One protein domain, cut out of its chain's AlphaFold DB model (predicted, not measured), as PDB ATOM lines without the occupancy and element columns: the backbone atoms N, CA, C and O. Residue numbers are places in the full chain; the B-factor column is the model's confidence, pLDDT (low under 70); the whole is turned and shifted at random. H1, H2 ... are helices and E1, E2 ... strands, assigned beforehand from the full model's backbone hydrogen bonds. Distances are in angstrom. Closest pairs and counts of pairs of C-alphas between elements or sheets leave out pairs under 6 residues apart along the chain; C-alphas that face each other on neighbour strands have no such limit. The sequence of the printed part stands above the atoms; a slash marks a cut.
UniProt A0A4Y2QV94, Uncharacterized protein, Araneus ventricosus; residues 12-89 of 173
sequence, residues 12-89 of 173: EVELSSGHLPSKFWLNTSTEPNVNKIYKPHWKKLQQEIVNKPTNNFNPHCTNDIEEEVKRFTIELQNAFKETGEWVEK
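Overview. This is residues 12 to 89 of the 173 residues of an uncharacterized protein of Araneus ventricosus (UniProt A0A4Y2QV94). One long helix, H2, runs along the longest axis, with the shorter helix H1 crossing steeply beside its last part and a small two-stranded ribbon, E3 and E4, beyond that same end. A second ribbon, the hairpin E1 and E2, reaches out to one side, and its loop, residues 17 to 22, sticks out free. The 78 printed residues hold two named helices and four named strands in the order E1, E2, E3, H1, H2, E4, a mixed class with two antiparallel sheets, E1 - E2 and E3 - E4. The whole is loose, with a radius of gyration of the C-alphas of 14.8 A, and elongated, spanning 47 by 27 by 27 A.

Along the chain. Find C-alpha 12 at (201.891, 164.987, 128.159), where E1, residues 12 to 16, begins. E2 takes residues 23 to 27 and E3 residues 36 to 39. H1, residues 42 to 51, is 14.1 A long. Look next at C-alpha 62, (212.539, 148.030, 146.810): H2 runs from there to residue 83, 31.4 A. E4, residues 85 to 88, ends at (203.925, 170.132, 110.771).

Arrangement. In the hairpin E1 and E2, antiparallel at 156 degrees, look for N 15 and O 24, 2.8 A apart and within hydrogen-bond range. E2 and H2 are near each other, with 6 pairs of C-alphas within 10 A. H2 touches H1 with residues 76 to 83 alone; the closest C-alphas are those of Leu 45 and Thr 83, 5.7 A. Their tilt is steep, 48 degrees, opposite ways. In both helices every O i to N i+4 pair is within hydrogen-bond range. E3 and E4 are antiparallel at 143 degrees, with N 37 and O 87 within hydrogen-bond range at 2.8 A. Among the pairs apart are E1 and E3.

Size, cuts and confidence. The C-alphas farthest apart, those of His 60 and Lys 89, are 47.5 A from each other. The printed part has no cut, and no link is long. In this model pLDDT is under 70 at residues 12 to 36, 53 to 56 and 89.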
ATOM      1  N   GLU A  12     202.415 166.285 127.735       55.88
ATOM      2  CA  GLU A  12     201.891 164.987 128.159       55.88
ATOM      3  C   GLU A  12     201.104 164.335 127.017       55.88
ATOM      4  O   GLU A  12     200.245 164.963 126.395       55.88
ATOM      5  N   VAL A  13     201.399 163.067 126.729       61.56
ATOM      6  CA  VAL A  13     200.674 162.279 125.723       61.56
ATOM      7  C   VAL A  13     199.791 161.256 126.435       61.56
ATOM      8  O   VAL A  13     200.296 160.410 127.176       61.56
ATOM      9  N   GLU A  14     198.475 161.317 126.198       63.25
ATOM     10  CA  GLU A  14     197.518 160.311 126.678       63.25
ATOM     11  C   GLU A  14     197.611 159.056 125.799       63.25
ATOM     12  O   GLU A  14     197.258 159.062 124.618       63.25
ATOM     13  N   LEU A  15     198.059 157.952 126.391       61.16
ATOM     14  CA  LEU A  15     197.966 156.619 125.812       61.16
ATOM     15  C   LEU A  15     196.709 155.957 126.380       61.16
ATOM     16  O   LEU A  15     196.651 155.605 127.560       61.16
ATOM     17  N   SER A  16     195.686 155.794 125.542       51.25
ATOM     18  CA  SER A  16     194.453 155.098 125.913       51.25
ATOM     19  C   SER A  16     194.233 153.877 125.026       51.25
ATOM     20  O   SER A  16     194.450 153.908 123.813       51.25
ATOM     21  N   SER A  17     193.811 152.775 125.644       49.19
ATOM     22  CA  SER A  17     193.380 151.576 124.929       49.19
ATOM     23  C   SER A  17     191.878 151.654 124.670       49.19
ATOM     24  O   SER A  17     191.100 151.912 125.581       49.19
ATOM     25  N   GLY A  18     191.440 151.376 123.439       57.38
ATOM     26  CA  GLY A  18     190.008 151.276 123.120       57.38
ATOM     27  C   GLY A  18     189.313 150.065 123.759       57.38
ATOM     28  O   GLY A  18     188.087 149.983 123.733       57.38
ATOM     29  N   HIS A  19     190.085 149.125 124.318       60.34
ATOM     30  CA  HIS A  19     189.592 147.854 124.855       60.34
ATOM     31  C   HIS A  19     189.780 147.702 126.369       60.34
ATOM     32  O   HIS A  19     189.158 146.826 126.964       60.34
ATOM     33  N   LEU A  20     190.599 148.548 126.999       53.34
ATOM     34  CA  LEU A  20     190.858 148.532 128.438       53.34
ATOM     35  C   LEU A  20     190.669 149.941 129.011       53.34
ATOM     36  O   LEU A  20     191.160 150.897 128.410       53.34
ATOM     37  N   PRO A  21     190.026 150.098 130.182       51.38
ATOM     38  CA  PRO A  21     189.821 151.391 130.833       51.38
ATOM     39  C   PRO A  21     191.105 151.887 131.523       51.38
ATOM     40  O   PRO A  21     191.070 152.425 132.624       51.38
ATOM     41  N   SER A  22     192.260 151.671 130.901       48.28
ATOM     42  CA  SER A  22     193.563 152.110 131.383       48.28
ATOM     43  C   SER A  22     194.013 153.313 130.560       48.28
ATOM     44  O   SER A  22     194.104 153.232 129.331       48.28
ATOM     45  N   LYS A  23     194.290 154.417 131.253       54.03
ATOM     46  CA  LYS A  23     194.847 155.644 130.689       54.03
ATOM     47  C   LYS A  23     196.233 155.847 131.271       54.03
ATOM     48  O   LYS A  23     196.373 155.886 132.492       54.03
ATOM     49  N   PHE A  24     197.229 155.983 130.411       57.00
ATOM     50  CA  PHE A  24     198.590 156.301 130.821       57.00
ATOM     51  C   PHE A  24     198.941 157.690 130.307       57.00
ATOM     52  O   PHE A  24     198.707 158.002 129.141       57.00
ATOM     53  N   TRP A  25     199.497 158.517 131.185       56.47
ATOM     54  CA  TRP A  25     199.999 159.841 130.844       56.47
ATOM     55  C   TRP A  25     201.512 159.744 130.761       56.47
ATOM     56  O   TRP A  25     202.174 159.481 131.764       56.47
ATOM     57  N   LEU A  26     202.056 159.877 129.554       63.72
ATOM     58  CA  LEU A  26     203.496 159.823 129.347       63.72
ATOM     59  C   LEU A  26     204.020 161.255 129.278       63.72
ATOM     60  O   LEU A  26     203.725 161.985 128.327       63.72
ATOM     61  N   ASN A  27     204.788 161.660 130.292       65.38
ATOM     62  CA  ASN A  27     205.515 162.921 130.243       65.38
ATOM     63  C   ASN A  27     206.692 162.742 129.280       65.38
ATOM     64  O   ASN A  27     207.618 161.971 129.536       65.38
ATOM     65  N   THR A  28     206.624 163.415 128.135       62.03
ATOM     66  CA  THR A  28     207.647 163.302 127.086       62.03
ATOM     67  C   THR A  28     208.823 164.255 127.312       62.03
ATOM     68  O   THR A  28     209.770 164.257 126.520       62.03
ATOM     69  N   SER A  29     208.757 165.093 128.360       61.38
ATOM     70  CA  SER A  29     209.686 166.195 128.655       61.38
ATOM     71  C   SER A  29     209.991 167.068 127.436       61.38
ATOM     72  O   SER A  29     211.067 167.648 127.338       61.38
ATOM     73  N   THR A  30     209.069 167.110 126.474       58.03
ATOM     74  CA  THR A  30     209.254 167.863 125.240       58.03
ATOM     75  C   THR A  30     208.466 169.158 125.329       58.03
ATOM     76  O   THR A  30     207.342 169.170 125.839       58.03
ATOM     77  N   GLU A  31     209.063 170.249 124.853       59.59
ATOM     78  CA  GLU A  31     208.389 171.538 124.787       59.59
ATOM     79  C   GLU A  31     207.177 171.440 123.846       59.59
ATOM     80  O   GLU A  31     207.298 170.902 122.736       59.59
ATOM     81  N   PRO A  32     205.995 171.930 124.256       56.72
ATOM     82  CA  PRO A  32     204.815 171.935 123.410       56.72
ATOM     83  C   PRO A  32     205.048 172.868 122.217       56.72
ATOM     84  O   PRO A  32     204.891 174.084 122.298       56.72
ATOM     85  N   ASN A  33     205.430 172.291 121.079       56.69
ATOM     86  CA  ASN A  33     205.599 173.045 119.847       56.69
ATOM     87  C   ASN A  33     204.219 173.410 119.276       56.69
ATOM     88  O   ASN A  33     203.472 172.546 118.823       56.69
ATOM     89  N   VAL A  34     203.880 174.701 119.270       60.75
ATOM     90  CA  VAL A  34     202.562 175.213 118.839       60.75
ATOM     91  C   VAL A  34     202.234 174.846 117.377       60.75
ATOM     92  O   VAL A  34     201.062 174.684 117.023       60.75
ATOM     93  N   ASN A  35     203.263 174.643 116.544       65.62
ATOM     94  CA  ASN A  35     203.138 174.456 115.095       65.62
ATOM     95  C   ASN A  35     203.447 173.032 114.614       65.62
ATOM     96  O   ASN A  35     203.270 172.738 113.431       65.62
ATOM     97  N   LYS A  36     203.904 172.133 115.492       69.75
ATOM     98  CA  LYS A  36     204.244 170.751 115.131       69.75
ATOM     99  C   LYS A  36     203.546 169.778 116.068       69.75
ATOM    100  O   LYS A  36     203.586 169.934 117.281       69.75
ATOM    101  N   ILE A  37     202.913 168.762 115.496       73.62
ATOM    102  CA  ILE A  37     202.304 167.670 116.250       73.62
ATOM    103  C   ILE A  37     203.286 166.505 116.234       73.62
ATOM    104  O   ILE A  37     203.727 166.064 115.170       73.62
ATOM    105  N   TYR A  38     203.612 165.994 117.418       74.81
ATOM    106  CA  TYR A  38     204.377 164.764 117.522       74.81
ATOM    107  C   TYR A  38     203.509 163.576 117.120       74.81
ATOM    108  O   TYR A  38     202.454 163.340 117.715       74.81
ATOM    109  N   LYS A  39     203.940 162.822 116.108       78.94
ATOM    110  CA  LYS A  39     203.239 161.628 115.648       78.94
ATOM    111  C   LYS A  39     204.080 160.392 115.983       78.94
ATOM    112  O   LYS A  39     205.033 160.100 115.259       78.94
ATOM    113  N   PRO A  40     203.737 159.644 117.047       77.94
ATOM    114  CA  PRO A  40     204.471 158.434 117.385       77.94
ATOM    115  C   PRO A  40     204.230 157.343 116.339       77.94
ATOM    116  O   PRO A  40     203.090 157.087 115.934       77.94
ATOM    117  N   HIS A  41     205.293 156.653 115.921       83.06
ATOM    118  CA  HIS A  41     205.177 155.494 115.041       83.06
ATOM    119  C   HIS A  41     205.046 154.206 115.864       83.06
ATOM    120  O   HIS A  41     206.006 153.461 116.068       83.06
ATOM    121  N   TRP A  42     203.820 153.904 116.296       80.19
ATOM    122  CA  TRP A  42     203.546 152.850 117.282       80.19
ATOM    123  C   TRP A  42     204.129 151.471 116.938       80.19
ATOM    124  O   TRP A  42     204.669 150.789 117.800       80.19
ATOM    125  N   LYS A  43     204.096 151.072 115.660       83.50
ATOM    126  CA  LYS A  43     204.636 149.773 115.223       83.50
ATOM    127  C   LYS A  43     206.165 149.689 115.331       83.50
ATOM    128  O   LYS A  43     206.685 148.615 115.601       83.50
ATOM    129  N   LYS A  44     206.864 150.812 115.130       83.06
ATOM    130  CA  LYS A  44     208.330 150.882 115.251       83.06
ATOM    131  C   LYS A  44     208.704 150.892 116.722       83.06
ATOM    132  O   LYS A  44     209.503 150.070 117.125       83.06
ATOM    133  N   LEU A  45     208.010 151.702 117.524       82.81
ATOM    134  CA  LEU A  45     208.150 151.698 118.979       82.81
ATOM    135  C   LEU A  45     207.959 150.299 119.577       82.81
ATOM    136  O   LEU A  45     208.762 149.858 120.387       82.81
ATOM    137  N   GLN A  46     206.922 149.576 119.152       81.94
ATOM    138  CA  GLN A  46     206.689 148.209 119.610       81.94
ATOM    139  C   GLN A  46     207.849 147.277 119.236       81.94
ATOM    140  O   GLN A  46     208.258 146.464 120.058       81.94
ATOM    141  N   GLN A  47     208.385 147.391 118.019       83.88
ATOM    142  CA  GLN A  47     209.556 146.618 117.596       83.88
ATOM    143  C   GLN A  47     210.805 147.001 118.399       83.88
ATOM    144  O   GLN A  47     211.517 146.111 118.842       83.88
ATOM    145  N   GLU A  48     211.032 148.291 118.645       83.19
ATOM    146  CA  GLU A  48     212.121 148.817 119.476       83.19
ATOM    147  C   GLU A  48     212.085 148.211 120.884       83.19
ATOM    148  O   GLU A  48     213.098 147.747 121.394       83.19
ATOM    149  N   ILE A  49     210.898 148.169 121.497       82.19
ATOM    150  CA  ILE A  49     210.696 147.626 122.845       82.19
ATOM    151  C   ILE A  49     210.907 146.108 122.859       82.19
ATOM    152  O   ILE A  49     211.557 145.599 123.761       82.19
ATOM    153  N   VAL A  50     210.384 145.382 121.866       81.81
ATOM    154  CA  VAL A  50     210.517 143.914 121.785       81.81
ATOM    155  C   VAL A  50     211.952 143.485 121.470       81.81
ATOM    156  O   VAL A  50     212.393 142.435 121.932       81.81
ATOM    157  N   ASN A  51     212.687 144.285 120.699       80.56
ATOM    158  CA  ASN A  51     214.074 144.006 120.335       80.56
ATOM    159  C   ASN A  51     215.066 144.352 121.452       80.56
ATOM    160  O   ASN A  51     216.206 143.893 121.399       80.56
ATOM    161  N   LYS A  52     214.658 145.145 122.451       73.62
ATOM    162  CA  LYS A  52     215.462 145.378 123.650       73.62
ATOM    163  C   LYS A  52     215.349 144.143 124.548       73.62
ATOM    164  O   LYS A  52     214.267 143.877 125.071       73.62
ATOM    165  N   PRO A  53     216.430 143.365 124.727       64.75
ATOM    166  CA  PRO A  53     216.389 142.223 125.622       64.75
ATOM    167  C   PRO A  53     216.097 142.729 127.034       64.75
ATOM    168  O   PRO A  53     216.817 143.573 127.567       64.75
ATOM    169  N   THR A  54     215.037 142.215 127.652       63.53
ATOM    170  CA  THR A  54     214.840 142.368 129.091       63.53
ATOM    171  C   THR A  54     216.037 141.737 129.788       63.53
ATOM    172  O   THR A  54     216.241 140.527 129.680       63.53
ATOM    173  N   ASN A  55     216.833 142.553 130.482       64.62
ATOM    174  CA  ASN A  55     217.805 142.047 131.444       64.62
ATOM    175  C   ASN A  55     217.098 141.069 132.393       64.62
ATOM    176  O   ASN A  55     215.924 141.264 132.715       64.62
ATOM    177  N   ASN A  56     217.807 140.028 132.840       66.62
ATOM    178  CA  ASN A  56     217.330 139.136 133.897       66.62
ATOM    179  C   ASN A  56     217.206 139.944 135.196       66.62
ATOM    180  O   ASN A  56     218.122 139.981 136.015       66.62
ATOM    181  N   PHE A  57     216.093 140.657 135.335       74.88
ATOM    182  CA  PHE A  57     215.805 141.518 136.463       74.88
ATOM    183  C   PHE A  57     215.456 140.649 137.670       74.88
ATOM    184  O   PHE A  57     214.416 139.990 137.693       74.88
ATOM    185  N   ASN A  58     216.350 140.631 138.657       78.56
ATOM    186  CA  ASN A  58     216.170 139.918 139.917       78.56
ATOM    187  C   ASN A  58     216.322 140.907 141.085       78.56
ATOM    188  O   ASN A  58     217.430 141.063 141.601       78.56
ATOM    189  N   PRO A  59     215.252 141.629 141.463       81.62
ATOM    190  CA  PRO A  59     215.323 142.621 142.526       81.62
ATOM    191  C   PRO A  59     215.515 141.957 143.889       81.62
ATOM    192  O   PRO A  59     214.832 140.986 144.219       81.62
ATOM    193  N   HIS A  60     216.400 142.520 144.707       82.81
ATOM    194  CA  HIS A  60     216.637 142.077 146.081       82.81
ATOM    195  C   HIS A  60     216.044 143.046 147.110       82.81
ATOM    196  O   HIS A  60     215.762 142.646 148.241       82.81
ATOM    197  N   CYS A  61     215.803 144.299 146.722       84.75
ATOM    198  CA  CYS A  61     215.148 145.303 147.546       84.75
ATOM    199  C   CYS A  61     214.230 146.229 146.731       84.75
ATOM    200  O   CYS A  61     214.210 146.218 145.501       84.75
ATOM    201  N   THR A  62     213.449 147.054 147.431       82.38
ATOM    202  CA  THR A  62     212.539 148.030 146.810       82.38
ATOM    203  C   THR A  62     213.270 149.091 145.989       82.38
ATOM    204  O   THR A  62     212.732 149.537 144.980       82.38
ATOM    205  N   ASN A  63     214.501 149.453 146.361       84.81
ATOM    206  CA  ASN A  63     215.293 150.423 145.602       84.81
ATOM    207  C   ASN A  63     215.685 149.880 144.223       84.81
ATOM    208  O   ASN A  63     215.604 150.619 143.248       84.81
ATOM    209  N   ASP A  64     216.005 148.587 144.120       82.12
ATOM    210  CA  ASP A  64     216.323 147.948 142.836       82.12
ATOM    211  C   ASP A  64     215.135 148.041 141.865       82.12
ATOM    212  O   ASP A  64     215.307 148.233 140.664       82.12
ATOM    213  N   ILE A  65     213.906 147.952 142.391       83.75
ATOM    214  CA  ILE A  65     212.674 148.117 141.611       83.75
ATOM    215  C   ILE A  65     212.524 149.559 141.134       83.75
ATOM    216  O   ILE A  65     212.219 149.786 139.966       83.75
ATOM    217  N   GLU A  66     212.745 150.543 142.004       85.19
ATOM    218  CA  GLU A  66     212.655 151.952 141.615       85.19
ATOM    219  C   GLU A  66     213.712 152.345 140.578       85.19
ATOM    220  O   GLU A  66     213.414 153.100 139.648       85.19
ATOM    221  N   GLU A  67     214.937 151.839 140.710       85.62
ATOM    222  CA  GLU A  67     216.017 152.074 139.750       85.62
ATOM    223  C   GLU A  67     215.718 151.435 138.395       85.62
ATOM    224  O   GLU A  67     215.869 152.085 137.357       85.62
ATOM    225  N   GLU A  68     215.205 150.207 138.392       84.19
ATOM    226  CA  GLU A  68     214.796 149.518 137.171       84.19
ATOM    227  C   GLU A  68     213.630 150.237 136.480       84.19
ATOM    228  O   GLU A  68     213.651 150.444 135.265       84.19
ATOM    229  N   VAL A  69     212.632 150.695 137.246       84.75
ATOM    230  CA  VAL A  69     211.513 151.495 136.725       84.75
ATOM    231  C   VAL A  69     212.018 152.802 136.117       84.75
ATOM    232  O   VAL A  69     211.577 153.178 135.028       84.75
ATOM    233  N   LYS A  70     212.964 153.491 136.766       85.69
ATOM    234  CA  LYS A  70     213.595 154.697 136.206       85.69
ATOM    235  C   LYS A  70     214.337 154.380 134.909       85.69
ATOM    236  O   LYS A  70     214.136 155.090 133.924       85.69
ATOM    237  N   ARG A  71     215.129 153.302 134.876       85.88
ATOM    238  CA  ARG A  71     215.856 152.863 133.675       85.88
ATOM    239  C   ARG A  71     214.897 152.594 132.518       85.88
ATOM    240  O   ARG A  71     215.054 153.188 131.453       85.88
ATOM    241  N   PHE A  72     213.864 151.783 132.746       83.44
ATOM    242  CA  PHE A  72     212.847 151.491 131.734       83.44
ATOM    243  C   PHE A  72     212.095 152.741 131.285       83.44
ATOM    244  O   PHE A  72     211.809 152.882 130.099       83.44
ATOM    245  N   THR A  73     211.801 153.669 132.197       83.19
ATOM    246  CA  THR A  73     211.132 154.931 131.851       83.19
ATOM    247  C   THR A  73     211.993 155.761 130.900       83.19
ATOM    248  O   THR A  73     211.491 156.237 129.883       83.19
ATOM    249  N   ILE A  74     213.295 155.884 131.178       85.31
ATOM    250  CA  ILE A  74     214.242 156.608 130.318       85.31
ATOM    251  C   ILE A  74     214.379 155.907 128.961       85.31
ATOM    252  O   ILE A  74     214.295 156.546 127.914       85.31
ATOM    253  N   GLU A  75     214.542 154.583 128.954       84.06
ATOM    254  CA  GLU A  75     214.647 153.806 127.716       84.06
ATOM    255  C   GLU A  75     213.391 153.907 126.847       84.06
ATOM    256  O   GLU A  75     213.502 153.986 125.619       84.06
ATOM    257  N   LEU A  76     212.212 153.908 127.473       84.88
ATOM    258  CA  LEU A  76     210.929 154.063 126.803       84.88
ATOM    259  C   LEU A  76     210.774 155.475 126.238       84.88
ATOM    260  O   LEU A  76     210.342 155.624 125.100       84.88
ATOM    261  N   GLN A  77     211.155 156.508 126.994       83.00
ATOM    262  CA  GLN A  77     211.152 157.890 126.514       83.00
ATOM    263  C   GLN A  77     212.093 158.084 125.319       83.00
ATOM    264  O   GLN A  77     211.722 158.763 124.361       83.00
ATOM    265  N   ASN A  78     213.278 157.474 125.342       84.75
ATOM    266  CA  ASN A  78     214.234 157.546 124.236       84.75
ATOM    267  C   ASN A  78     213.709 156.821 122.994       84.75
ATOM    268  O   ASN A  78     213.640 157.424 121.927       84.75
ATOM    269  N   ALA A  79     213.225 155.584 123.151       82.75
ATOM    270  CA  ALA A  79     212.606 154.830 122.060       82.75
ATOM    271  C   ALA A  79     211.389 155.563 121.477       82.75
ATOM    272  O   ALA A  79     211.171 155.577 120.265       82.75
ATOM    273  N   PHE A  80     210.593 156.207 122.335       81.50
ATOM    274  CA  PHE A  80     209.482 157.039 121.899       81.50
ATOM    275  C   PHE A  80     210.000 158.159 121.003       81.50
ATOM    276  O   PHE A  80     209.598 158.197 119.846       81.50
ATOM    277  N   LYS A  81     210.950 158.971 121.492       81.44
ATOM    278  CA  LYS A  81     211.559 160.095 120.761       81.44
ATOM    279  C   LYS A  81     212.164 159.687 119.415       81.44
ATOM    280  O   LYS A  81     211.930 160.396 118.441       81.44
ATOM    281  N   GLU A  82     212.893 158.575 119.364       82.06
ATOM    282  CA  GLU A  82     213.582 158.073 118.163       82.06
ATOM    283  C   GLU A  82     212.623 157.540 117.093       82.06
ATOM    284  O   GLU A  82     212.883 157.672 115.897       82.06
ATOM    285  N   THR A  83     211.504 156.942 117.504       82.50
ATOM    286  CA  THR A  83     210.585 156.279 116.566       82.50
ATOM    287  C   THR A  83     209.492 157.189 116.026       82.50
ATOM    288  O   THR A  83     208.926 156.896 114.970       82.50
ATOM    289  N   GLY A  84     209.145 158.262 116.734       79.94
ATOM    290  CA  GLY A  84     208.160 159.231 116.269       79.94
ATOM    291  C   GLY A  84     208.771 160.389 115.491       79.94
ATOM    292  O   GLY A  84     209.948 160.712 115.602       79.94
ATOM    293  N   GLU A  85     207.926 161.051 114.709       83.19
ATOM    294  CA  GLU A  85     208.322 162.179 113.874       83.19
ATOM    295  C   GLU A  85     207.525 163.426 114.261       83.19
ATOM    296  O   GLU A  85     206.333 163.364 114.586       83.19
ATOM    297  N   TRP A  86     208.182 164.582 114.200       79.62
ATOM    298  CA  TRP A  86     207.518 165.875 114.331       79.62
ATOM    299  C   TRP A  86     206.925 166.270 112.987       79.62
ATOM    300  O   TRP A  86     207.646 166.660 112.071       79.62
ATOM    301  N   VAL A  87     205.603 166.191 112.880       79.00
ATOM    302  CA  VAL A  87     204.885 166.560 111.661       79.00
ATOM    303  C   VAL A  87     204.364 167.980 111.816       79.00
ATOM    304  O   VAL A  87     203.804 168.339 112.852       79.00
ATOM    305  N   GLU A  88     204.534 168.805 110.786       77.50
ATOM    306  CA  GLU A  88     203.925 170.132 110.771       77.50
ATOM    307  C   GLU A  88     202.410 170.021 110.912       77.50
ATOM    308  O   GLU A  88     201.744 169.217 110.249       77.50
ATOM    309  N   LYS A  89     201.861 170.844 111.804       68.88
ATOM    310  CA  LYS A  89     200.426 170.955 111.995       68.88
ATOM    311  C   LYS A  89     199.845 171.587 110.738       68.88
ATOM    312  O   LYS A  89     199.802 172.807 110.603       68.88
TER     313      LYS A  89